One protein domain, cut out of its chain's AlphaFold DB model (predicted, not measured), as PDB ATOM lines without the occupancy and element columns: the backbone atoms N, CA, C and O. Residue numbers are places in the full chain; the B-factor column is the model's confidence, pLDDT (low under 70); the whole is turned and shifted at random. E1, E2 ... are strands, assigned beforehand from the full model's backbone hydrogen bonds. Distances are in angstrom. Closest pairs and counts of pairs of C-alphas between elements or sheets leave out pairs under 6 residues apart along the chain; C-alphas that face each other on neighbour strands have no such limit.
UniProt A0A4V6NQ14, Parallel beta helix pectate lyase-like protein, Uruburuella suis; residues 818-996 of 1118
ATOM      1  N   TYR A 818       4.072 -11.259  89.310       96.81
ATOM      2  CA  TYR A 818       3.916 -10.929  90.724       96.81
ATOM      3  C   TYR A 818       2.672 -10.049  90.938       96.81
ATOM      4  O   TYR A 818       2.344  -9.206  90.103       96.81
ATOM      5  N   THR A 819       1.997 -10.234  92.067       98.62
ATOM      6  CA  THR A 819       1.033  -9.289  92.636       98.62
ATOM      7  C   THR A 819       1.677  -8.663  93.865       98.62
ATOM      8  O   THR A 819       2.142  -9.388  94.745       98.62
ATOM      9  N   LEU A 820       1.741  -7.336  93.897       98.81
ATOM     10  CA  LEU A 820       2.286  -6.547  94.995       98.81
ATOM     11  C   LEU A 820       1.194  -5.627  95.538       98.81
ATOM     12  O   LEU A 820       0.788  -4.693  94.848       98.81
ATOM     13  N   ASP A 821       0.773  -5.878  96.772       98.88
ATOM     14  CA  ASP A 821      -0.257  -5.117  97.473       98.88
ATOM     15  C   ASP A 821       0.384  -4.337  98.630       98.88
ATOM     16  O   ASP A 821       0.701  -4.898  99.680       98.88
ATOM     17  N   ILE A 822       0.595  -3.034  98.429       98.94
ATOM     18  CA  ILE A 822       1.064  -2.091  99.451       98.94
ATOM     19  C   ILE A 822      -0.155  -1.300  99.926       98.94
ATOM     20  O   ILE A 822      -0.569  -0.342  99.270       98.94
ATOM     21  N   ALA A 823      -0.765  -1.717 101.036       98.88
ATOM     22  CA  ALA A 823      -2.070  -1.203 101.458       98.88
ATOM     23  C   ALA A 823      -2.121  -0.740 102.922       98.88
ATOM     24  O   ALA A 823      -1.448  -1.306 103.778       98.88
ATOM     25  N   GLU A 824      -2.946   0.256 103.242       98.88
ATOM     26  CA  GLU A 824      -3.244   0.678 104.627       98.88
ATOM     27  C   GLU A 824      -2.005   1.096 105.471       98.88
ATOM     28  O   GLU A 824      -2.100   1.220 106.694       98.88
ATOM     29  N   ASN A 825      -0.817   1.289 104.875       98.94
ATOM     30  CA  ASN A 825       0.408   1.579 105.631       98.94
ATOM     31  C   ASN A 825       0.504   3.065 105.998       98.94
ATOM     32  O   ASN A 825       0.102   3.941 105.235       98.94
ATOM     33  N   LYS A 826       1.127   3.356 107.140       98.94
ATOM     34  CA  LYS A 826       1.390   4.705 107.652       98.94
ATOM     35  C   LYS A 826       2.896   4.976 107.626       98.94
ATOM     36  O   LYS A 826       3.638   4.260 108.283       98.94
ATOM     37  N   ILE A 827       3.358   6.009 106.922       98.81
ATOM     38  CA  ILE A 827       4.783   6.356 106.775       98.81
ATOM     39  C   ILE A 827       5.007   7.814 107.196       98.81
ATOM     40  O   ILE A 827       4.527   8.732 106.534       98.81
ATOM     41  N   ILE A 828       5.739   8.039 108.291       98.69
ATOM     42  CA  ILE A 828       5.987   9.370 108.867       98.69
ATOM     43  C   ILE A 828       7.481   9.597 109.123       98.69
ATOM     44  O   ILE A 828       8.182   8.722 109.637       98.69
ATOM     45  N   GLY A 829       7.972  10.801 108.823       97.75
ATOM     46  CA  GLY A 829       9.345  11.194 109.143       97.75
ATOM     47  C   GLY A 829       9.735  12.594 108.677       97.75
ATOM     48  O   GLY A 829       8.962  13.277 108.014       97.75
ATOM     49  N   GLU A 830      10.946  13.033 109.005       97.25
ATOM     50  CA  GLU A 830      11.434  14.373 108.656       97.25
ATOM     51  C   GLU A 830      12.046  14.436 107.247       97.25
ATOM     52  O   GLU A 830      12.006  15.484 106.603       97.25
ATOM     53  N   SER A 831      12.598  13.334 106.724       96.12
ATOM     54  CA  SER A 831      13.141  13.308 105.357       96.12
ATOM     55  C   SER A 831      13.309  11.905 104.772       96.12
ATOM     56  O   SER A 831      13.715  10.972 105.460       96.12
ATOM     57  N   SER A 832      13.061  11.755 103.468       95.31
ATOM     58  CA  SER A 832      13.290  10.493 102.747       95.31
ATOM     59  C   SER A 832      13.790  10.718 101.318       95.31
ATOM     60  O   SER A 832      13.769  11.838 100.801       95.31
ATOM     61  N   LYS A 833      14.246   9.645 100.663       94.06
ATOM     62  CA  LYS A 833      14.448   9.617  99.205       94.06
ATOM     63  C   LYS A 833      13.150   9.245  98.493       94.06
ATOM     64  O   LYS A 833      12.734   9.968  97.594       94.06
ATOM     65  N   TYR A 834      12.508   8.175  98.953       96.44
ATOM     66  CA  TYR A 834      11.169   7.755  98.548       96.44
ATOM     67  C   TYR A 834      10.396   7.304  99.790       96.44
ATOM     68  O   TYR A 834      10.967   6.689 100.694       96.44
ATOM     69  N   MET A 835       9.090   7.545  99.817       97.88
ATOM     70  CA  MET A 835       8.195   6.932 100.800       97.88
ATOM     71  C   MET A 835       7.878   5.496 100.375       97.88
ATOM     72  O   MET A 835       7.966   4.582 101.192       97.88
ATOM     73  N   ILE A 836       7.604   5.291  99.081       98.75
ATOM     74  CA  ILE A 836       7.419   3.975  98.456       98.75
ATOM     75  C   ILE A 836       8.265   3.909  97.176       98.75
ATOM     76  O   ILE A 836       8.116   4.749  96.286       98.75
ATOM     77  N   ALA A 837       9.138   2.907  97.073       98.19
ATOM     78  CA  ALA A 837       9.981   2.656  95.905       98.19
ATOM     79  C   ALA A 837       9.796   1.225  95.384       98.19
ATOM     80  O   ALA A 837      10.019   0.261  96.111       98.19
ATOM     81  N   ILE A 838       9.438   1.091  94.107       98.50
ATOM     82  CA  ILE A 838       9.280  -0.175  93.385       98.50
ATOM     83  C   ILE A 838      10.291  -0.166  92.232       98.50
ATOM     84  O   ILE A 838      10.065   0.462  91.196       98.50
ATOM     85  N   ILE A 839      11.445  -0.808  92.432       96.00
ATOM     86  CA  ILE A 839      12.608  -0.732  91.533       96.00
ATOM     87  C   ILE A 839      12.887  -2.124  90.958       96.00
ATOM     88  O   ILE A 839      13.639  -2.921  91.520       96.00
ATOM     89  N   ASN A 840      12.264  -2.411  89.819       95.69
ATOM     90  CA  ASN A 840      12.267  -3.720  89.176       95.69
ATOM     91  C   ASN A 840      13.304  -3.787  88.048       95.69
ATOM     92  O   ASN A 840      13.542  -2.816  87.328       95.69
ATOM     93  N   ASN A 841      13.917  -4.953  87.860       94.94
ATOM     94  CA  ASN A 841      14.878  -5.202  86.789       94.94
ATOM     95  C   ASN A 841      14.841  -6.681  86.382       94.94
ATOM     96  O   ASN A 841      15.668  -7.480  86.806       94.94
ATOM     97  N   THR A 842      13.886  -7.047  85.528       92.88
ATOM     98  CA  THR A 842      13.574  -8.448  85.168       92.88
ATOM     99  C   THR A 842      14.575  -9.084  84.181       92.88
ATOM    100  O   THR A 842      14.250 -10.014  83.445       92.88
ATOM    101  N   LYS A 843      15.812  -8.577  84.103       92.75
ATOM    102  CA  LYS A 843      16.792  -8.984  83.088       92.75
ATOM    103  C   LYS A 843      17.399 -10.359  83.358       92.75
ATOM    104  O   LYS A 843      17.991 -10.585  84.408       92.75
ATOM    105  N   ASN A 844      17.438 -11.211  82.336       89.38
ATOM    106  CA  ASN A 844      18.302 -12.384  82.354       89.38
ATOM    107  C   ASN A 844      19.757 -11.968  82.083       89.38
ATOM    108  O   ASN A 844      20.112 -11.593  80.963       89.38
ATOM    109  N   LEU A 845      20.622 -12.027  83.099       87.81
ATOM    110  CA  LEU A 845      22.032 -11.644  82.944       87.81
ATOM    111  C   LEU A 845      22.876 -12.681  82.179       87.81
ATOM    112  O   LEU A 845      23.978 -12.350  81.745       87.81
ATOM    113  N   VAL A 846      22.368 -13.904  81.971       84.56
ATOM    114  CA  VAL A 846      23.081 -14.995  81.283       84.56
ATOM    115  C   VAL A 846      22.836 -14.968  79.773       84.56
ATOM    116  O   VAL A 846      23.794 -14.986  79.000       84.56
ATOM    117  N   SER A 847      21.577 -14.891  79.330       88.31
ATOM    118  CA  SER A 847      21.242 -14.722  77.905       88.31
ATOM    119  C   SER A 847      21.352 -13.265  77.441       88.31
ATOM    120  O   SER A 847      21.488 -12.998  76.247       88.31
ATOM    121  N   GLY A 848      21.314 -12.313  78.381       90.69
ATOM    122  CA  GLY A 848      21.249 -10.878  78.110       90.69
ATOM    123  C   GLY A 848      19.850 -10.386  77.727       90.69
ATOM    124  O   GLY A 848      19.695  -9.193  77.452       90.69
ATOM    125  N   GLU A 849      18.856 -11.278  77.701       93.12
ATOM    126  CA  GLU A 849      17.474 -10.989  77.324       93.12
ATOM    127  C   GLU A 849      16.743 -10.171  78.393       93.12
ATOM    128  O   GLU A 849      16.960 -10.312  79.599       93.12
ATOM    129  N   ASN A 850      15.834  -9.327  77.924       94.31
ATOM    130  CA  ASN A 850      14.924  -8.568  78.765       94.31
ATOM    131  C   ASN A 850      13.769  -9.464  79.260       94.31
ATOM    132  O   ASN A 850      13.323 -10.356  78.534       94.31
ATOM    133  N   GLY A 851      13.294  -9.235  80.486       93.56
ATOM    134  CA  GLY A 851      12.175  -9.975  81.081       93.56
ATOM    135  C   GLY A 851      10.814  -9.377  80.751       93.56
ATOM    136  O   GLY A 851      10.700  -8.461  79.941       93.56
ATOM    137  N   LEU A 852       9.757  -9.890  81.376       93.44
ATOM    138  CA  LEU A 852       8.385  -9.458  81.084       93.44
ATOM    139  C   LEU A 852       7.996  -8.113  81.735       93.44
ATOM    140  O   LEU A 852       6.979  -7.531  81.359       93.44
ATOM    141  N   GLY A 853       8.815  -7.582  82.649       92.44
ATOM    142  CA  GLY A 853       8.544  -6.317  83.341       92.44
ATOM    143  C   GLY A 853       7.395  -6.426  84.343       92.44
ATOM    144  O   GLY A 853       7.382  -7.351  85.157       92.44
ATOM    145  N   SER A 854       6.449  -5.486  84.275       92.94
ATOM    146  CA  SER A 854       5.409  -5.327  85.295       92.94
ATOM    147  C   SER A 854       4.499  -6.546  85.494       92.94
ATOM    148  O   SER A 854       4.100  -7.245  84.559       92.94
ATOM    149  N   GLY A 855       4.154  -6.754  86.765       94.88
ATOM    150  CA  GLY A 855       3.061  -7.601  87.232       94.88
ATOM    151  C   GLY A 855       1.812  -6.771  87.550       94.88
ATOM    152  O   GLY A 855       1.491  -5.812  86.847       94.88
ATOM    153  N   THR A 856       1.120  -7.118  88.629       98.31
ATOM    154  CA  THR A 856       0.058  -6.295  89.224       98.31
ATOM    155  C   THR A 856       0.631  -5.550  90.432       98.31
ATOM    156  O   THR A 856       1.160  -6.179  91.344       98.31
ATOM    157  N   ILE A 857       0.549  -4.219  90.443       98.81
ATOM    158  CA  ILE A 857       0.995  -3.362  91.551       98.81
ATOM    159  C   ILE A 857      -0.205  -2.565  92.053       98.81
ATOM    160  O   ILE A 857      -0.804  -1.821  91.279       98.81
ATOM    161  N   ASN A 858      -0.497  -2.658  93.345       98.88
ATOM    162  CA  ASN A 858      -1.535  -1.892  94.017       98.88
ATOM    163  C   ASN A 858      -0.917  -1.114  95.189       98.88
ATOM    164  O   ASN A 858      -0.277  -1.696  96.063       98.88
ATOM    165  N   ILE A 859      -1.107   0.206  95.204       98.88
ATOM    166  CA  ILE A 859      -0.734   1.112  96.296       98.88
ATOM    167  C   ILE A 859      -2.036   1.766  96.774       98.88
ATOM    168  O   ILE A 859      -2.545   2.662  96.104       98.88
ATOM    169  N   ILE A 860      -2.621   1.266  97.865       98.88
ATOM    170  CA  ILE A 860      -4.025   1.529  98.238       98.88
ATOM    171  C   ILE A 860      -4.145   2.071  99.669       98.88
ATOM    172  O   ILE A 860      -3.576   1.492 100.590       98.88
ATOM    173  N   ASP A 861      -4.906   3.147  99.881       98.81
ATOM    174  CA  ASP A 861      -5.263   3.677 101.214       98.81
ATOM    175  C   ASP A 861      -4.064   3.936 102.167       98.81
ATOM    176  O   ASP A 861      -4.203   3.906 103.393       98.81
ATOM    177  N   ASN A 862      -2.858   4.185 101.640       98.94
ATOM    178  CA  ASN A 862      -1.683   4.477 102.468       98.94
ATOM    179  C   ASN A 862      -1.683   5.945 102.930       98.94
ATOM    180  O   ASN A 862      -2.042   6.853 102.178       98.94
ATOM    181  N   TYR A 863      -1.201   6.182 104.150       98.94
ATOM    182  CA  TYR A 863      -0.985   7.506 104.731       98.94
ATOM    183  C   TYR A 863       0.511   7.841 104.764       98.94
ATOM    184  O   TYR A 863       1.296   7.146 105.407       98.94
ATOM    185  N   GLY A 864       0.914   8.940 104.135       98.75
ATOM    186  CA  GLY A 864       2.271   9.474 104.166       98.75
ATOM    187  C   GLY A 864       2.317  10.904 104.702       98.75
ATOM    188  O   GLY A 864       1.591  11.757 104.203       98.75
ATOM    189  N   ASP A 865       3.203  11.185 105.661       98.75
ATOM    190  CA  ASP A 865       3.533  12.548 106.113       98.75
ATOM    191  C   ASP A 865       5.054  12.704 106.300       98.75
ATOM    192  O   ASP A 865       5.626  12.320 107.328       98.75
ATOM    193  N   ILE A 866       5.723  13.247 105.279       98.12
ATOM    194  CA  ILE A 866       7.171  13.486 105.280       98.12
ATOM    195  C   ILE A 866       7.486  14.986 105.357       98.12
ATOM    196  O   ILE A 866       6.798  15.807 104.754       98.12
ATOM    197  N   GLY A 867       8.552  15.355 106.071       97.94
ATOM    198  CA  GLY A 867       9.079  16.721 106.081       97.94
ATOM    199  C   GLY A 867       9.546  17.154 104.688       97.94
ATOM    200  O   GLY A 867       8.926  18.007 104.055       97.94
ATOM    201  N   THR A 868      10.611  16.518 104.190       96.50
ATOM    202  CA  THR A 868      11.209  16.792 102.871       96.50
ATOM    203  C   THR A 868      11.515  15.529 102.057       96.50
ATOM    204  O   THR A 868      11.735  14.438 102.592       96.50
ATOM    205  N   ILE A 869      11.580  15.698 100.738       95.06
ATOM    206  CA  ILE A 869      12.099  14.724  99.774       95.06
ATOM    207  C   ILE A 869      13.488  15.160  99.293       95.06
ATOM    208  O   ILE A 869      13.733  16.337  99.018       95.06
ATOM    209  N   ALA A 870      14.403  14.194  99.195       93.88
ATOM    210  CA  ALA A 870      15.789  14.416  98.800       93.88
ATOM    211  C   ALA A 870      15.943  14.970  97.370       93.88
ATOM    212  O   ALA A 870      15.122  14.739  96.479       93.88
ATOM    213  N   ALA A 871      17.057  15.670  97.137       92.00
ATOM    214  CA  ALA A 871      17.349  16.282  95.848       92.00
ATOM    215  C   ALA A 871      17.351  15.248  94.706       92.00
ATOM    216  O   ALA A 871      18.121  14.285  94.724       92.00
ATOM    217  N   GLY A 872      16.501  15.472  93.703       90.56
ATOM    218  CA  GLY A 872      16.353  14.604  92.535       90.56
ATOM    219  C   GLY A 872      15.448  13.376  92.707       90.56
ATOM    220  O   GLY A 872      15.222  12.691  91.709       90.56
ATOM    221  N   THR A 873      14.893  13.101  93.893       94.25
ATOM    222  CA  THR A 873      13.950  11.982  94.119       94.25
ATOM    223  C   THR A 873      12.493  12.464  94.257       94.25
ATOM    224  O   THR A 873      12.175  13.553  93.778       94.25
ATOM    225  N   MET A 874      11.574  11.638  94.776       96.38
ATOM    226  CA  MET A 874      10.110  11.861  94.748       96.38
ATOM    227  C   MET A 874       9.391  11.005  95.818       96.38
ATOM    228  O   MET A 874       9.954   9.992  96.223       96.38
ATOM    229  N   PRO A 875       8.165  11.326  96.275       97.62
ATOM    230  CA  PRO A 875       7.455  10.503  97.264       97.62
ATOM    231  C   PRO A 875       7.187   9.046  96.841       97.62
ATOM    232  O   PRO A 875       7.460   8.134  97.623       97.62
ATOM    233  N   ILE A 876       6.688   8.808  95.622       98.69
ATOM    234  CA  ILE A 876       6.397   7.463  95.090       98.69
ATOM    235  C   ILE A 876       7.145   7.246  93.770       98.69
ATOM    236  O   ILE A 876       6.991   8.020  92.822       98.69
ATOM    237  N   PHE A 877       7.924   6.168  93.679       98.50
ATOM    238  CA  PHE A 877       8.694   5.820  92.480       98.50
ATOM    239  C   PHE A 877       8.449   4.377  92.043       98.50
ATOM    240  O   PHE A 877       8.594   3.451  92.837       98.50
ATOM    241  N   ILE A 878       8.104   4.179  90.769       98.56
ATOM    242  CA  ILE A 878       7.857   2.862  90.164       98.56
ATOM    243  C   ILE A 878       8.650   2.774  88.857       98.56
ATOM    244  O   ILE A 878       8.434   3.574  87.951       98.56
ATOM    245  N   ASN A 879       9.572   1.821  88.728       97.25
ATOM    246  CA  ASN A 879      10.519   1.786  87.610       97.25
ATOM    247  C   ASN A 879      10.882   0.354  87.182       97.25
ATOM    248  O   ASN A 879      11.464  -0.411  87.944       97.25
ATOM    249  N   GLU A 880      10.573   0.027  85.926       95.06
ATOM    250  CA  GLU A 880      10.824  -1.252  85.256       95.06
ATOM    251  C   GLU A 880      12.036  -1.158  84.328       95.06
ATOM    252  O   GLU A 880      11.942  -0.704  83.175       95.06
ATOM    253  N   HIS A 881      13.191  -1.615  84.794       92.88
ATOM    254  CA  HIS A 881      14.368  -1.794  83.954       92.88
ATOM    255  C   HIS A 881      14.283  -3.088  83.135       92.88
ATOM    256  O   HIS A 881      13.829  -4.125  83.609       92.88
ATOM    257  N   ASN A 882      14.803  -3.031  81.903       92.56
ATOM    258  CA  ASN A 882      15.027  -4.197  81.040       92.56
ATOM    259  C   ASN A 882      13.791  -5.106  80.835       92.56
ATOM    260  O   ASN A 882      13.934  -6.325  80.765       92.56
ATOM    261  N   ASN A 883      12.599  -4.518  80.686       92.81
ATOM    262  CA  ASN A 883      11.418  -5.225  80.180       92.81
ATOM    263  C   ASN A 883      11.489  -5.435  78.651       92.81
ATOM    264  O   ASN A 883      12.251  -4.766  77.946       92.81
ATOM    265  N   ASN A 884      10.721  -6.390  78.131       93.62
ATOM    266  CA  ASN A 884      10.763  -6.841  76.738       93.62
ATOM    267  C   ASN A 884      10.097  -5.882  75.729       93.62
ATOM    268  O   ASN A 884      10.142  -6.148  74.528       93.62
ATOM    269  N   GLY A 885       9.501  -4.779  76.193       92.00
ATOM    270  CA  GLY A 885       8.828  -3.798  75.347       92.00
ATOM    271  C   GLY A 885       7.402  -4.166  74.919       92.00
ATOM    272  O   GLY A 885       6.926  -3.582  73.952       92.00
ATOM    273  N   GLN A 886       6.727  -5.092  75.605       94.81
ATOM    274  CA  GLN A 886       5.294  -5.384  75.426       94.81
ATOM    275  C   GLN A 886       4.485  -4.844  76.612       94.81
ATOM    276  O   GLN A 886       4.995  -4.844  77.735       94.81
ATOM    277  N   LEU A 887       3.235  -4.417  76.401       96.50
ATOM    278  CA  LEU A 887       2.338  -4.087  77.518       96.50
ATOM    279  C   LEU A 887       1.993  -5.351  78.338       96.50
ATOM    280  O   LEU A 887       1.613  -6.377  77.771       96.50
ATOM    281  N   ARG A 888       2.128  -5.286  79.671       95.00
ATOM    282  CA  ARG A 888       1.749  -6.358  80.611       95.00
ATOM    283  C   ARG A 888       1.452  -5.802  82.002       95.00
ATOM    284  O   ARG A 888       2.297  -5.134  82.582       95.00
ATOM    285  N   GLY A 889       0.313  -6.183  82.576       96.00
ATOM    286  CA  GLY A 889       0.004  -5.899  83.978       96.00
ATOM    287  C   GLY A 889      -0.568  -4.500  84.214       96.00
ATOM    288  O   GLY A 889      -0.881  -3.780  83.268       96.00
ATOM    289  N   VAL A 890      -0.755  -4.136  85.480       98.19
ATOM    290  CA  VAL A 890      -1.491  -2.931  85.900       98.19
ATOM    291  C   VAL A 890      -0.797  -2.294  87.097       98.19
ATOM    292  O   VAL A 890      -0.325  -3.004  87.984       98.19
ATOM    293  N   VAL A 891      -0.768  -0.962  87.132       98.81
ATOM    294  CA  VAL A 891      -0.392  -0.180  88.314       98.81
ATOM    295  C   VAL A 891      -1.607   0.607  88.792       98.81
ATOM    296  O   VAL A 891      -2.150   1.416  88.041       98.81
ATOM    297  N   THR A 892      -2.002   0.401  90.042       98.88
ATOM    298  CA  THR A 892      -3.092   1.114  90.717       98.88
ATOM    299  C   THR A 892      -2.531   1.890  91.902       98.88
ATOM    300  O   THR A 892      -1.798   1.333  92.718       98.88
ATOM    301  N   VAL A 893      -2.879   3.168  92.002       98.88
ATOM    302  CA  VAL A 893      -2.549   4.067  93.109       98.88
ATOM    303  C   VAL A 893      -3.854   4.750  93.506       98.88
ATOM    304  O   VAL A 893      -4.275   5.697  92.842       98.88
ATOM    305  N   ASP A 894      -4.533   4.214  94.521       98.81
ATOM    306  CA  ASP A 894      -5.912   4.583  94.872       98.81
ATOM    307  C   ASP A 894      -6.059   4.977  96.350       98.81
ATOM    308  O   ASP A 894      -5.462   4.348  97.222       98.81
ATOM    309  N   GLY A 895      -6.834   6.024  96.639       98.69
ATOM    310  CA  GLY A 895      -7.225   6.406  98.009       98.69
ATOM    311  C   GLY A 895      -6.105   6.910  98.938       98.69
ATOM    312  O   GLY A 895      -6.363   7.242 100.095       98.69
ATOM    313  N   ASN A 896      -4.854   7.002  98.473       98.88
ATOM    314  CA  ASN A 896      -3.718   7.364  99.325       98.88
ATOM    315  C   ASN A 896      -3.752   8.847  99.725       98.88
ATOM    316  O   ASN A 896      -4.041   9.719  98.904       98.88
ATOM    317  N   TYR A 897      -3.344   9.149 100.958       98.94
ATOM    318  CA  TYR A 897      -3.045  10.507 101.417       98.94
ATOM    319  C   TYR A 897      -1.526  10.667 101.507       98.94
ATOM    320  O   TYR A 897      -0.890  10.018 102.333       98.94
ATOM    321  N   ILE A 898      -0.931  11.512 100.666       98.69
ATOM    322  CA  ILE A 898       0.520  11.737 100.608       98.69
ATOM    323  C   ILE A 898       0.814  13.213 100.859       98.69
ATOM    324  O   ILE A 898       0.463  14.073 100.049       98.69
ATOM    325  N   LYS A 899       1.504  13.493 101.966       98.69
ATOM    326  CA  LYS A 899       1.885  14.835 102.396       98.69
ATOM    327  C   LYS A 899       3.397  15.043 102.404       98.69
ATOM    328  O   LYS A 899       4.140  14.258 102.992       98.69
ATOM    329  N   VAL A 900       3.825  16.153 101.802       98.31
ATOM    330  CA  VAL A 900       5.198  16.676 101.836       98.31
ATOM    331  C   VAL A 900       5.144  18.070 102.467       98.31
ATOM    332  O   VAL A 900       4.696  19.025 101.832       98.31
ATOM    333  N   ARG A 901       5.537  18.170 103.744       97.88
ATOM    334  CA  ARG A 901       5.319  19.353 104.605       97.88
ATOM    335  C   ARG A 901       6.115  20.589 104.194       97.88
ATOM    336  O   ARG A 901       5.681  21.701 104.482       97.88
ATOM    337  N   GLU A 902       7.282  20.407 103.585       95.88
ATOM    338  CA  GLU A 902       8.228  21.486 103.300       95.88
ATOM    339  C   GLU A 902       8.736  21.454 101.854       95.88
ATOM    340  O   GLU A 902       8.725  20.423 101.176       95.88
ATOM    341  N   ASN A 903       9.240  22.605 101.388       92.44
ATOM    342  CA  ASN A 903       9.817  22.721 100.054       92.44
ATOM    343  C   ASN A 903      10.950  21.707  99.857       92.44
ATOM    344  O   ASN A 903      12.026  21.846 100.439       92.44
ATOM    345  N   SER A 904      10.730  20.776  98.938       90.25
ATOM    346  CA  SER A 904      11.683  19.728  98.590       90.25
ATOM    347  C   SER A 904      12.410  20.034  97.278       90.25
ATOM    348  O   SER A 904      11.861  20.697  96.401       90.25
ATOM    349  N   ASP A 905      13.627  19.511  97.121       84.88
ATOM    350  CA  ASP A 905      14.424  19.612  95.882       84.88
ATOM    351  C   ASP A 905      14.213  18.384  94.962       84.88
ATOM    352  O   ASP A 905      15.085  18.003  94.173       84.88
ATOM    353  N   GLY A 906      13.061  17.719  95.098       87.94
ATOM    354  CA  GLY A 906      12.688  16.539  94.321       87.94
ATOM    355  C   GLY A 906      12.631  16.811  92.814       87.94
ATOM    356  O   GLY A 906      12.504  17.953  92.368       87.94
ATOM    357  N   SER A 907      12.736  15.754  92.007       93.31
ATOM    358  CA  SER A 907      12.596  15.858  90.545       93.31
ATOM    359  C   SER A 907      11.143  15.783  90.072       93.31
ATOM    360  O   SER A 907      10.838  16.272  88.987       93.31
ATOM    361  N   ILE A 908      10.260  15.198  90.885       96.06
ATOM    362  CA  ILE A 908       8.817  15.041  90.668       96.06
ATOM    363  C   ILE A 908       8.121  15.213  92.022       96.06
ATOM    364  O   ILE A 908       8.583  14.670  93.024       96.06
ATOM    365  N   GLU A 909       7.019  15.966  92.057       96.56
ATOM    366  CA  GLU A 909       6.446  16.440  93.327       96.56
ATOM    367  C   GLU A 909       5.664  15.347  94.088       96.56
ATOM    368  O   GLU A 909       5.564  15.421  95.309       96.56
ATOM    369  N   ALA A 910       5.125  14.326  93.400       97.31
ATOM    370  CA  ALA A 910       4.418  13.201  94.034       97.31
ATOM    371  C   ALA A 910       4.810  11.818  93.493       97.31
ATOM    372  O   ALA A 910       5.325  10.995  94.251       97.31
ATOM    373  N   ILE A 911       4.561  11.533  92.209       98.62
ATOM    374  CA  ILE A 911       4.707  10.177  91.660       98.62
ATOM    375  C   ILE A 911       5.332  10.135  90.265       98.62
ATOM    376  O   ILE A 911       4.844  10.757  89.318       98.62
ATOM    377  N   GLN A 912       6.377   9.315  90.116       98.56
ATOM    378  CA  GLN A 912       6.926   8.933  88.815       98.56
ATOM    379  C   GLN A 912       6.813   7.428  88.579       98.56
ATOM    380  O   GLN A 912       7.195   6.608  89.413       98.56
ATOM    381  N   MET A 913       6.336   7.080  87.390       98.50
ATOM    382  CA  MET A 913       6.199   5.718  86.896       98.50
ATOM    383  C   MET A 913       6.971   5.579  85.584       98.50
ATOM    384  O   MET A 913       6.871   6.424  84.693       98.50
ATOM    385  N   ILE A 914       7.738   4.507  85.432       98.00
ATOM    386  CA  ILE A 914       8.577   4.268  84.259       98.00
ATOM    387  C   ILE A 914       8.506   2.783  83.893       98.00
ATOM    388  O   ILE A 914       9.253   1.980  84.442       98.00
ATOM    389  N   GLY A 915       7.643   2.374  82.962       96.88
ATOM    390  CA  GLY A 915       7.492   0.942  82.687       96.88
ATOM    391  C   GLY A 915       6.544   0.548  81.565       96.88
ATOM    392  O   GLY A 915       6.278   1.328  80.651       96.88
ATOM    393  N   ASN A 916       6.123  -0.715  81.603       96.88
ATOM    394  CA  ASN A 916       5.354  -1.381  80.553       96.88
ATOM    395  C   ASN A 916       4.014  -1.962  81.042       96.88
ATOM    396  O   ASN A 916       3.490  -2.862  80.392       96.88
ATOM    397  N   ALA A 917       3.441  -1.450  82.138       97.75
ATOM    398  CA  ALA A 917       2.069  -1.802  82.510       97.75
ATOM    399  C   ALA A 917       1.078  -1.349  81.425       97.75
ATOM    400  O   ALA A 917       1.295  -0.330  80.774       97.75
ATOM    401  N   GLU A 918       0.002  -2.103  81.211       97.69
ATOM    402  CA  GLU A 918      -1.040  -1.787  80.225       97.69
ATOM    403  C   GLU A 918      -1.810  -0.517  80.619       97.69
ATOM    404  O   GLU A 918      -2.070   0.356  79.784       97.69
ATOM    405  N   SER A 919      -2.099  -0.381  81.916       97.81
ATOM    406  CA  SER A 919      -2.715   0.805  82.510       97.81
ATOM    407  C   SER A 919      -2.022   1.237  83.804       97.81
ATOM    408  O   SER A 919      -1.515   0.418  84.576       97.81
ATOM    409  N   TYR A 920      -2.018   2.552  84.010       98.62
ATOM    410  CA  TYR A 920      -1.590   3.248  85.216       98.62
ATOM    411  C   TYR A 920      -2.782   4.067  85.718       98.62
ATOM    412  O   TYR A 920      -3.210   5.007  85.045       98.62
ATOM    413  N   ASN A 921      -3.327   3.693  86.870       98.56
ATOM    414  CA  ASN A 921      -4.547   4.258  87.438       98.56
ATOM    415  C   ASN A 921      -4.184   5.037  88.706       98.56
ATOM    416  O   ASN A 921      -3.769   4.433  89.691       98.56
ATOM    417  N   ILE A 922      -4.307   6.364  88.671       98.75
ATOM    418  CA  ILE A 922      -4.102   7.259  89.816       98.75
ATOM    419  C   ILE A 922      -5.458   7.877  90.148       98.75
ATOM    420  O   ILE A 922      -5.922   8.785  89.451       98.75
ATOM    421  N   THR A 923      -6.118   7.352  91.175       98.44
ATOM    422  CA  THR A 923      -7.520   7.659  91.482       98.44
ATOM    423  C   THR A 923      -7.746   7.989  92.953       98.44
ATOM    424  O   THR A 923      -7.053   7.473  93.820       98.44
ATOM    425  N   ASN A 924      -8.695   8.878  93.255       98.44
ATOM    426  CA  ASN A 924      -9.143   9.183  94.625       98.44
ATOM    427  C   ASN A 924      -8.045   9.617  95.636       98.44
ATOM    428  O   ASN A 924      -8.304   9.647  96.839       98.44
ATOM    429  N   ASN A 925      -6.818   9.938  95.203       98.81
ATOM    430  CA  ASN A 925      -5.716  10.267  96.113       98.81
ATOM    431  C   ASN A 925      -5.788  11.728  96.566       98.81
ATOM    432  O   ASN A 925      -6.213  12.609  95.817       98.81
ATOM    433  N   THR A 926      -5.267  12.002  97.761       98.88
ATOM    434  CA  THR A 926      -4.985  13.358  98.245       98.88
ATOM    435  C   THR A 926      -3.479  13.605  98.239       98.88
ATOM    436  O   THR A 926      -2.733  12.923  98.940       98.88
ATOM    437  N   PHE A 927      -3.021  14.598  97.477       98.56
ATOM    438  CA  PHE A 927      -1.617  15.011  97.420       98.56
ATOM    439  C   PHE A 927      -1.448  16.400  98.051       98.56
ATOM    440  O   PHE A 927      -1.775  17.407  97.421       98.56
ATOM    441  N   GLU A 928      -0.935  16.470  99.282       98.38
ATOM    442  CA  GLU A 928      -0.714  17.719 100.031       98.38
ATOM    443  C   GLU A 928       0.766  18.129  99.970       98.38
ATOM    444  O   GLU A 928       1.608  17.633 100.719       98.38
ATOM    445  N   LEU A 929       1.103  18.998  99.016       97.38
ATOM    446  CA  LEU A 929       2.474  19.253  98.568       97.38
ATOM    447  C   LEU A 929       2.839  20.737  98.737       97.38
ATOM    448  O   LEU A 929       2.295  21.616  98.057       97.38
ATOM    449  N   HIS A 930       3.770  21.020  99.646       96.06
ATOM    450  CA  HIS A 930       4.158  22.383 100.012       96.06
ATOM    451  C   HIS A 930       5.456  22.861  99.340       96.06
ATOM    452  O   HIS A 930       6.316  22.083  98.924       96.06
ATOM    453  N   GLY A 931       5.624  24.183  99.262       89.94
ATOM    454  CA  GLY A 931       6.805  24.840  98.702       89.94
ATOM    455  C   GLY A 931       6.620  25.390  97.286       89.94
ATOM    456  O   GLY A 931       5.555  25.881  96.912       89.94
ATOM    457  N   ASN A 932       7.701  25.392  96.501       85.62
ATOM    458  CA  ASN A 932       7.742  26.092  95.214       85.62
ATOM    459  C   ASN A 932       6.867  25.447  94.121       85.62
ATOM    460  O   ASN A 932       6.347  26.179  93.274       85.62
ATOM    461  N   MET A 933       6.696  24.117  94.140       85.88
ATOM    462  CA  MET A 933       5.826  23.351  93.233       85.88
ATOM    463  C   MET A 933       6.037  23.716  91.751       85.88
ATOM    464  O   MET A 933       5.213  24.401  91.135       85.88
ATOM    465  N   ASN A 934       7.187  23.320  91.198       83.75
ATOM    466  CA  ASN A 934       7.671  23.685  89.859       83.75
ATOM    467  C   ASN A 934       7.773  22.499  88.884       83.75
ATOM    468  O   ASN A 934       7.755  22.723  87.671       83.75
ATOM    469  N   ASN A 935       7.893  21.273  89.390       92.62
ATOM    470  CA  ASN A 935       8.010  20.045  88.607       92.62
ATOM    471  C   ASN A 935       6.625  19.449  88.309       92.62
ATOM    472  O   ASN A 935       5.603  19.927  88.808       92.62
ATOM    473  N   ALA A 936       6.564  18.387  87.503       96.06
ATOM    474  CA  ALA A 936       5.326  17.624  87.366       96.06
ATOM    475  C   ALA A 936       4.985  16.904  88.684       96.06
ATOM    476  O   ALA A 936       5.871  16.466  89.415       96.06
ATOM    477  N   ILE A 937       3.691  16.786  88.976       97.00
ATOM    478  CA  ILE A 937       3.157  16.055  90.135       97.00
ATOM    479  C   ILE A 937       3.077  14.566  89.788       97.00
ATOM    480  O   ILE A 937       3.514  13.720  90.564       97.00
ATOM    481  N   VAL A 938       2.580  14.267  88.583       98.19
ATOM    482  CA  VAL A 938       2.496  12.922  88.005       98.19
ATOM    483  C   VAL A 938       3.405  12.845  86.778       98.19
ATOM    484  O   VAL A 938       3.317  13.689  85.887       98.19
ATOM    485  N   SER A 939       4.248  11.817  86.694       98.25
ATOM    486  CA  SER A 939       5.128  11.564  85.546       98.25
ATOM    487  C   SER A 939       5.018  10.106  85.092       98.25
ATOM    488  O   SER A 939       5.229   9.203  85.896       98.25
ATOM    489  N   LEU A 940       4.696   9.856  83.814       98.31
ATOM    490  CA  LEU A 940       4.701   8.504  83.227       98.31
ATOM    491  C   LEU A 940       5.611   8.403  81.998       98.31
ATOM    492  O   LEU A 940       5.374   9.044  80.974       98.31
ATOM    493  N   HIS A 941       6.601   7.516  82.056       97.56
ATOM    494  CA  HIS A 941       7.499   7.192  80.947       97.56
ATOM    495  C   HIS A 941       7.250   5.761  80.445       97.56
ATOM    496  O   HIS A 941       7.805   4.792  80.965       97.56
ATOM    497  N   GLY A 942       6.415   5.625  79.412       96.56
ATOM    498  CA  GLY A 942       6.066   4.340  78.801       96.56
ATOM    499  C   GLY A 942       7.239   3.682  78.063       96.56
ATOM    500  O   GLY A 942       7.856   4.283  77.180       96.56
ATOM    501  N   ARG A 943       7.529   2.420  78.402       94.06
ATOM    502  CA  ARG A 943       8.635   1.603  77.859       94.06
ATOM    503  C   ARG A 943       8.193   0.461  76.925       94.06
ATOM    504  O   ARG A 943       9.055  -0.249  76.414       94.06
ATOM    505  N   ALA A 944       6.897   0.310  76.647       90.31
ATOM    506  CA  ALA A 944       6.324  -0.772  75.832       90.31
ATOM    507  C   ALA A 944       6.554  -0.632  74.305       90.31
ATOM    508  O   ALA A 944       5.616  -0.594  73.515       90.31
ATOM    509  N   GLY A 945       7.813  -0.539  73.864       86.88
ATOM    510  CA  GLY A 945       8.148  -0.607  72.437       86.88
ATOM    511  C   GLY A 945       7.507   0.524  71.626       86.88
ATOM    512  O   GLY A 945       7.790   1.694  71.886       86.88
ATOM    513  N   ASP A 946       6.673   0.183  70.642       88.12
ATOM    514  CA  ASP A 946       5.855   1.133  69.864       88.12
ATOM    515  C   ASP A 946       4.395   1.228  70.358       88.12
ATOM    516  O   ASP A 946       3.628   2.060  69.867       88.12
ATOM    517  N   GLU A 947       4.013   0.407  71.340       92.88
ATOM    518  CA  GLU A 947       2.729   0.487  72.038       92.88
ATOM    519  C   GLU A 947       2.748   1.634  73.065       92.88
ATOM    520  O   GLU A 947       3.799   2.186  73.416       92.88
ATOM    521  N   LYS A 948       1.560   2.021  73.540       93.81
ATOM    522  CA  LYS A 948       1.388   3.078  74.540       93.81
ATOM    523  C   LYS A 948       0.599   2.550  75.736       93.81
ATOM    524  O   LYS A 948      -0.501   2.050  75.510       93.81
ATOM    525  N   PRO A 949       1.081   2.718  76.977       95.94
ATOM    526  CA  PRO A 949       0.241   2.511  78.147       95.94
ATOM    527  C   PRO A 949      -0.842   3.594  78.241       95.94
ATOM    528  O   PRO A 949      -0.658   4.721  77.757       95.94
ATOM    529  N   LEU A 950      -1.946   3.259  78.904       97.00
ATOM    530  CA  LEU A 950      -2.986   4.213  79.288       97.00
ATOM    531  C   LEU A 950      -2.677   4.795  80.673       97.00
ATOM    532  O   LEU A 950      -2.404   4.050  81.610       97.00
ATOM    533  N   LEU A 951      -2.745   6.120  80.808       98.00
ATOM    534  CA  LEU A 951      -2.672   6.816  82.093       98.00
ATOM    535  C   LEU A 951      -4.027   7.431  82.429       98.00
ATOM    536  O   LEU A 951      -4.484   8.328  81.718       98.00
ATOM    537  N   TYR A 952      -4.614   6.992  83.537       97.81
ATOM    538  CA  TYR A 952      -5.799   7.584  84.143       97.81
ATOM    539  C   TYR A 952      -5.386   8.373  85.389       97.81
ATOM    540  O   TYR A 952      -4.748   7.823  86.281       97.81
ATOM    541  N   VAL A 953      -5.745   9.658  85.450       98.12
ATOM    542  CA  VAL A 953      -5.574  10.515  86.639       98.12
ATOM    543  C   VAL A 953      -6.924  11.166  86.934       98.12
ATOM    544  O   VAL A 953      -7.281  12.144  86.278       98.12
ATOM    545  N   VAL A 954      -7.728  10.588  87.826       97.25
ATOM    546  CA  VAL A 954      -9.155  10.947  87.991       97.25
ATOM    547  C   VAL A 954      -9.522  11.083  89.471       97.25
ATOM    548  O   VAL A 954      -8.987  10.352  90.296       97.25
ATOM    549  N   ASP A 955     -10.408  12.020  89.815       97.69
ATOM    550  CA  ASP A 955     -10.931  12.219  91.183       97.69
ATOM    551  C   ASP A 955      -9.866  12.476  92.283       97.69
ATOM    552  O   ASP A 955     -10.126  12.268  93.465       97.69
ATOM    553  N   ASN A 956      -8.656  12.943  91.936       98.50
ATOM    554  CA  ASN A 956      -7.621  13.274  92.929       98.50
ATOM    555  C   ASN A 956      -7.765  14.720  93.442       98.50
ATOM    556  O   ASN A 956      -7.979  15.641  92.646       98.50
ATOM    557  N   GLU A 957      -7.553  14.942  94.743       98.44
ATOM    558  CA  GLU A 957      -7.431  16.279  95.340       98.44
ATOM    559  C   GLU A 957      -5.953  16.659  95.516       98.44
ATOM    560  O   GLU A 957      -5.160  15.939  96.122       98.44
ATOM    561  N   ILE A 958      -5.567  17.813  94.973       98.06
ATOM    562  CA  ILE A 958      -4.204  18.341  95.034       98.06
ATOM    563  C   ILE A 958      -4.214  19.605  95.897       98.06
ATOM    564  O   ILE A 958      -4.795  20.622  95.520       98.06
ATOM    565  N   LEU A 959      -3.547  19.573  97.047       97.44
ATOM    566  CA  LEU A 959      -3.453  20.696  97.979       97.44
ATOM    567  C   LEU A 959      -2.040  21.287  97.921       97.44
ATOM    568  O   LEU A 959      -1.063  20.563  98.075       97.44
ATOM    569  N   THR A 960      -1.907  22.592  97.659       95.75
ATOM    570  CA  THR A 960      -0.596  23.272  97.582       95.75
ATOM    571  C   THR A 960      -0.668  24.736  98.015       95.75
ATOM    572  O   THR A 960      -1.707  25.387  97.895       95.75
ATOM    573  N   ASP A 961       0.475  25.322  98.386       93.38
ATOM    574  CA  ASP A 961       0.598  26.753  98.733       93.38
ATOM    575  C   ASP A 961       0.313  27.720  97.557       93.38
ATOM    576  O   ASP A 961       0.308  28.947  97.714       93.38
ATOM    577  N   ARG A 962       0.105  27.201  96.339       89.56
ATOM    578  CA  ARG A 962      -0.075  28.008  95.130       89.56
ATOM    579  C   ARG A 962      -1.526  28.455  94.963       89.56
ATOM    580  O   ARG A 962      -2.421  27.641  94.790       89.56
ATOM    581  N   ASN A 963      -1.735  29.763  94.810       86.69
ATOM    582  CA  ASN A 963      -3.035  30.355  94.441       86.69
ATOM    583  C   ASN A 963      -3.526  30.011  93.015       86.69
ATOM    584  O   ASN A 963      -4.595  30.467  92.618       86.69
ATOM    585  N   ALA A 964      -2.722  29.329  92.192       87.19
ATOM    586  CA  ALA A 964      -3.069  29.020  90.805       87.19
ATOM    587  C   ALA A 964      -2.337  27.770  90.296       87.19
ATOM    588  O   ALA A 964      -1.098  27.696  90.341       87.19
ATOM    589  N   PHE A 965      -3.120  26.836  89.756       89.75
ATOM    590  CA  PHE A 965      -2.630  25.603  89.152       89.75
ATOM    591  C   PHE A 965      -1.801  25.850  87.885       89.75
ATOM    592  O   PHE A 965      -1.926  26.883  87.219       89.75
ATOM    593  N   TYR A 966      -0.942  24.893  87.534       87.25
ATOM    594  CA  TYR A 966       0.011  25.024  86.433       87.25
ATOM    595  C   TYR A 966      -0.133  23.914  85.392       87.25
ATOM    596  O   TYR A 966      -0.462  22.771  85.682       87.25
ATOM    597  N   ARG A 967       0.120  24.266  84.126       82.38
ATOM    598  CA  ARG A 967      -0.161  23.393  82.972       82.38
ATOM    599  C   ARG A 967       0.732  22.153  82.871       82.38
ATOM    600  O   ARG A 967       0.377  21.246  82.136       82.38
ATOM    601  N   GLY A 968       1.875  22.144  83.556       86.75
ATOM    602  CA  GLY A 968       2.864  21.059  83.527       86.75
ATOM    603  C   GLY A 968       2.728  20.046  84.666       86.75
ATOM    604  O   GLY A 968       3.708  19.392  84.986       86.75
ATOM    605  N   TRP A 969       1.564  19.959  85.317       93.38
ATOM    606  CA  TRP A 969       1.349  19.071  86.465       93.38
ATOM    607  C   TRP A 969       1.371  17.569  86.112       93.38
ATOM    608  O   TRP A 969       1.702  16.760  86.975       93.38
ATOM    609  N   ILE A 970       1.077  17.210  84.855       95.62
ATOM    610  CA  ILE A 970       1.337  15.880  84.283       95.62
ATOM    611  C   ILE A 970       2.478  15.991  83.267       95.62
ATOM    612  O   ILE A 970       2.395  16.769  82.312       95.62
ATOM    613  N   GLU A 971       3.492  15.145  83.419       95.44
ATOM    614  CA  GLU A 971       4.455  14.799  82.376       95.44
ATOM    615  C   GLU A 971       4.127  13.407  81.817       95.44
ATOM    616  O   GLU A 971       3.837  12.476  82.570       95.44
ATOM    617  N   HIS A 972       4.198  13.228  80.495       95.06
ATOM    618  CA  HIS A 972       4.110  11.892  79.907       95.06
ATOM    619  C   HIS A 972       5.010  11.713  78.679       95.06
ATOM    620  O   HIS A 972       5.129  12.593  77.825       95.06
ATOM    621  N   VAL A 973       5.602  10.525  78.568       94.56
ATOM    622  CA  VAL A 973       6.382  10.058  77.417       94.56
ATOM    623  C   VAL A 973       5.800   8.722  76.966       94.56
ATOM    624  O   VAL A 973       5.617   7.817  77.773       94.56
ATOM    625  N   LYS A 974       5.487   8.598  75.670       93.69
ATOM    626  CA  LYS A 974       4.879   7.406  75.039       93.69
ATOM    627  C   LYS A 974       3.542   6.897  75.622       93.69
ATOM    628  O   LYS A 974       3.036   5.915  75.107       93.69
ATOM    629  N   ALA A 975       2.920   7.561  76.594       94.75
ATOM    630  CA  ALA A 975       1.581   7.207  77.086       94.75
ATOM    631  C   ALA A 975       0.458   8.003  76.398       94.75
ATOM    632  O   ALA A 975       0.676   9.158  76.015       94.75
ATOM    633  N   ASP A 976      -0.741   7.419  76.307       94.88
ATOM    634  CA  ASP A 976      -1.991   8.155  76.058       94.88
ATOM    635  C   ASP A 976      -2.672   8.459  77.402       94.88
ATOM    636  O   ASP A 976      -2.734   7.601  78.280       94.88
ATOM    637  N   VAL A 977      -3.146   9.696  77.582       94.69
ATOM    638  CA  VAL A 977      -3.544  10.228  78.898       94.69
ATOM    639  C   VAL A 977      -5.014  10.629  78.917       94.69
ATOM    640  O   VAL A 977      -5.499  11.334  78.021       94.69
ATOM    641  N   TYR A 978      -5.688  10.224  79.989       95.69
ATOM    642  CA  TYR A 978      -6.990  10.699  80.420       95.69
ATOM    643  C   TYR A 978      -6.873  11.251  81.846       95.69
ATOM    644  O   TYR A 978      -6.639  10.505  82.792       95.69
ATOM    645  N   ALA A 979      -7.071  12.553  82.010       95.19
ATOM    646  CA  ALA A 979      -7.271  13.174  83.309       95.19
ATOM    647  C   ALA A 979      -8.549  14.009  83.298       95.19
ATOM    648  O   ALA A 979      -8.759  14.802  82.375       95.19
ATOM    649  N   ASP A 980      -9.395  13.828  84.306       94.56
ATOM    650  CA  ASP A 980     -10.670  14.533  84.472       94.56
ATOM    651  C   ASP A 980     -11.052  14.596  85.957       94.56
ATOM    652  O   ASP A 980     -10.457  13.883  86.759       94.56
ATOM    653  N   ASP A 981     -11.988  15.472  86.315       95.38
ATOM    654  CA  ASP A 981     -12.623  15.577  87.647       95.38
ATOM    655  C   ASP A 981     -11.702  15.815  88.881       95.38
ATOM    656  O   ASP A 981     -12.186  16.067  89.982       95.38
ATOM    657  N   ASN A 982     -10.374  15.864  88.708       97.06
ATOM    658  CA  ASN A 982      -9.410  16.259  89.750       97.06
ATOM    659  C   ASN A 982      -9.601  17.719  90.220       97.06
ATOM    660  O   ASN A 982      -9.999  18.595  89.440       97.06
ATOM    661  N   THR A 983      -9.184  18.025  91.452       97.56
ATOM    662  CA  THR A 983      -9.222  19.380  92.033       97.56
ATOM    663  C   THR A 983      -7.843  19.879  92.480       97.56
ATOM    664  O   THR A 983      -6.956  19.105  92.830       97.56
ATOM    665  N   HIS A 984      -7.652  21.201  92.473       97.38
ATOM    666  CA  HIS A 984      -6.523  21.897  93.093       97.38
ATOM    667  C   HIS A 984      -7.061  22.909  94.104       97.38
ATOM    668  O   HIS A 984      -7.783  23.824  93.718       97.38
ATOM    669  N   ASN A 985      -6.720  22.761  95.389       96.69
ATOM    670  CA  ASN A 985      -7.244  23.596  96.481       96.69
ATOM    671  C   ASN A 985      -8.788  23.724  96.426       96.69
ATOM    672  O   ASN A 985      -9.344  24.814  96.564       96.69
ATOM    673  N   SER A 986      -9.457  22.594  96.165       94.06
ATOM    674  CA  SER A 986     -10.902  22.446  95.934       94.06
ATOM    675  C   SER A 986     -11.501  23.160  94.694       94.06
ATOM    676  O   SER A 986     -12.702  23.031  94.460       94.06
ATOM    677  N   ASP A 987     -10.709  23.844  93.857       95.69
ATOM    678  CA  ASP A 987     -11.123  24.323  92.522       95.69
ATOM    679  C   ASP A 987     -10.898  23.230  91.452       95.69
ATOM    680  O   ASP A 987      -9.906  22.505  91.482       95.69
ATOM    681  N   ALA A 988     -11.792  23.106  90.465       94.44
ATOM    682  CA  ALA A 988     -11.707  22.048  89.446       94.44
ATOM    683  C   ALA A 988     -10.554  22.254  88.437       94.44
ATOM    684  O   ALA A 988     -10.397  23.331  87.849       94.44
ATOM    685  N   ILE A 989      -9.782  21.194  88.174       93.50
ATOM    686  CA  ILE A 989      -8.680  21.182  87.202       93.50
ATOM    687  C   ILE A 989      -9.225  21.003  85.774       93.50
ATOM    688  O   ILE A 989     -10.201  20.301  85.527       93.50
ATOM    689  N   ILE A 990      -8.577  21.635  84.788       85.88
ATOM    690  CA  ILE A 990      -8.937  21.465  83.372       85.88
ATOM    691  C   ILE A 990      -8.517  20.070  82.889       85.88
ATOM    692  O   ILE A 990      -7.326  19.757  82.864       85.88
ATOM    693  N   ALA A 991      -9.496  19.290  82.428       85.81
ATOM    694  CA  ALA A 991      -9.317  17.949  81.877       85.81
ATOM    695  C   ALA A 991      -8.241  17.858  80.775       85.81
ATOM    696  O   ALA A 991      -8.170  18.699  79.869       85.81
ATOM    697  N   VAL A 992      -7.455  16.779  80.798       83.19
ATOM    698  CA  VAL A 992      -6.409  16.463  79.813       83.19
ATOM    699  C   VAL A 992      -6.792  15.173  79.097       83.19
ATOM    700  O   VAL A 992      -6.835  14.113  79.708       83.19
ATOM    701  N   LYS A 993      -7.075  15.240  77.792       82.38
ATOM    702  CA  LYS A 993      -7.499  14.069  77.006       82.38
ATOM    703  C   LYS A 993      -6.686  13.988  75.716       82.38
ATOM    704  O   LYS A 993      -6.915  14.769  74.793       82.38
ATOM    705  N   SER A 994      -5.714  13.074  75.673       71.38
ATOM    706  CA  SER A 994      -4.811  12.856  74.526       71.38
ATOM    707  C   SER A 994      -5.010  11.509  73.814       71.38
ATOM    708  O   SER A 994      -4.437  11.300  72.744       71.38
ATOM    709  N   VAL A 995      -5.862  10.633  74.360       62.28
ATOM    710  CA  VAL A 995      -6.213   9.313  73.806       62.28
ATOM    711  C   VAL A 995      -6.824   9.426  72.401       62.28
ATOM    712  O   VAL A 995      -7.791  10.164  72.202       62.28
ATOM    713  N   GLN A 996      -6.324   8.659  71.423       50.28
ATOM    714  CA  GLN A 996      -6.868   8.694  70.050       50.28
ATOM    715  C   GLN A 996      -8.236   8.011  69.872       50.28
ATOM    716  O   GLN A 996      -8.925   8.299  68.896       50.28
TER     717      GLN A 996
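What this domain is: This is residues 818 to 996 of the 1118 residues of the protein "Parallel beta helix pectate lyase-like protein" of Uruburuella suis (UniProt A0A4V6NQ14). The chain winds in stacked turns into a three-walled solenoid: two walls, the sheets E1 E4 E7 E10 E13 E16 and E3 E6 E9 E12 E15, stand face to face as a sandwich, and the twisted sheet E2 E5 E8 E11 E14 makes a third wall joining them at one end. Successive turns lie side by side, and each sheet is parallel throughout in the orders just named. The printed part has 179 residues, with no named helix and sixteen named strands, E1 to E16 in order along the chain; the class is all strand, though under half of the residues, 85 of 179, are in named elements. The whole is compact, with a radius of gyration of the C-alphas of 15.9 A and spans of 52 by 39 by 27 A.

Where its parts are: The largest sheet holds E1, residues 818 to 823, 15.7 A long, E4, 856 to 860, E7, 890 to 894, E10, 919 to 923, E13, 950 to 954, and E16, 976 to 980. E1 begins at C-alpha 818, (3.916, -10.929, 90.724); E16 ends at C-alpha 980, (-10.670, 14.533, 84.472). The facing sheet holds E3, residues 834 to 841, 17.9 A long, E6, 876 to 881, 16.5 A long, E9, 911 to 915, E12, 938 to 942, and E15, 970 to 973. The third sheet holds E2, residues 826 to 832, E5, 863 to 869, 15.7 A long, E8, 897 to 900, E11, 926 to 929, and E14, 957 to 960.

How they stand to each other: In the largest sheet E1 and E16 are edge strands; N 820 and O 856 of E1 and E4 are 2.9 A apart, within hydrogen-bond range, as are N 953 and O 978 of E13 and E16, 2.9 A. The facing sheet is 10.5 A away, centre to centre of the parts that face each other, with best planes 8 degrees apart. There, N 838 of E3 and O 877 of E6 are within hydrogen-bond range at 2.8 A. The closest C-alphas of E12 and E13 are those of Leu 940 and Leu 951, 7.6 A apart. E1 runs on into E2 at 88 degrees, and E2 into E3 at 92 degrees. In the third sheet, N 827 of E2 and O 863 of E5 are within hydrogen-bond range at 2.8 A.

The domain as a whole: The C-alphas of Val 846 and Asn 963, the two farthest apart, are 54.0 A from each other. The printed part has no cut. The link E3 to E4, residues 842 to 855, is long. Residues 981 to 996 hold no named element, but residues 983 to 984 pair in parallel with residues 957 to 958 of E14. The mean pLDDT of the printed part is 94.6; residues 995 to 996 are under 70.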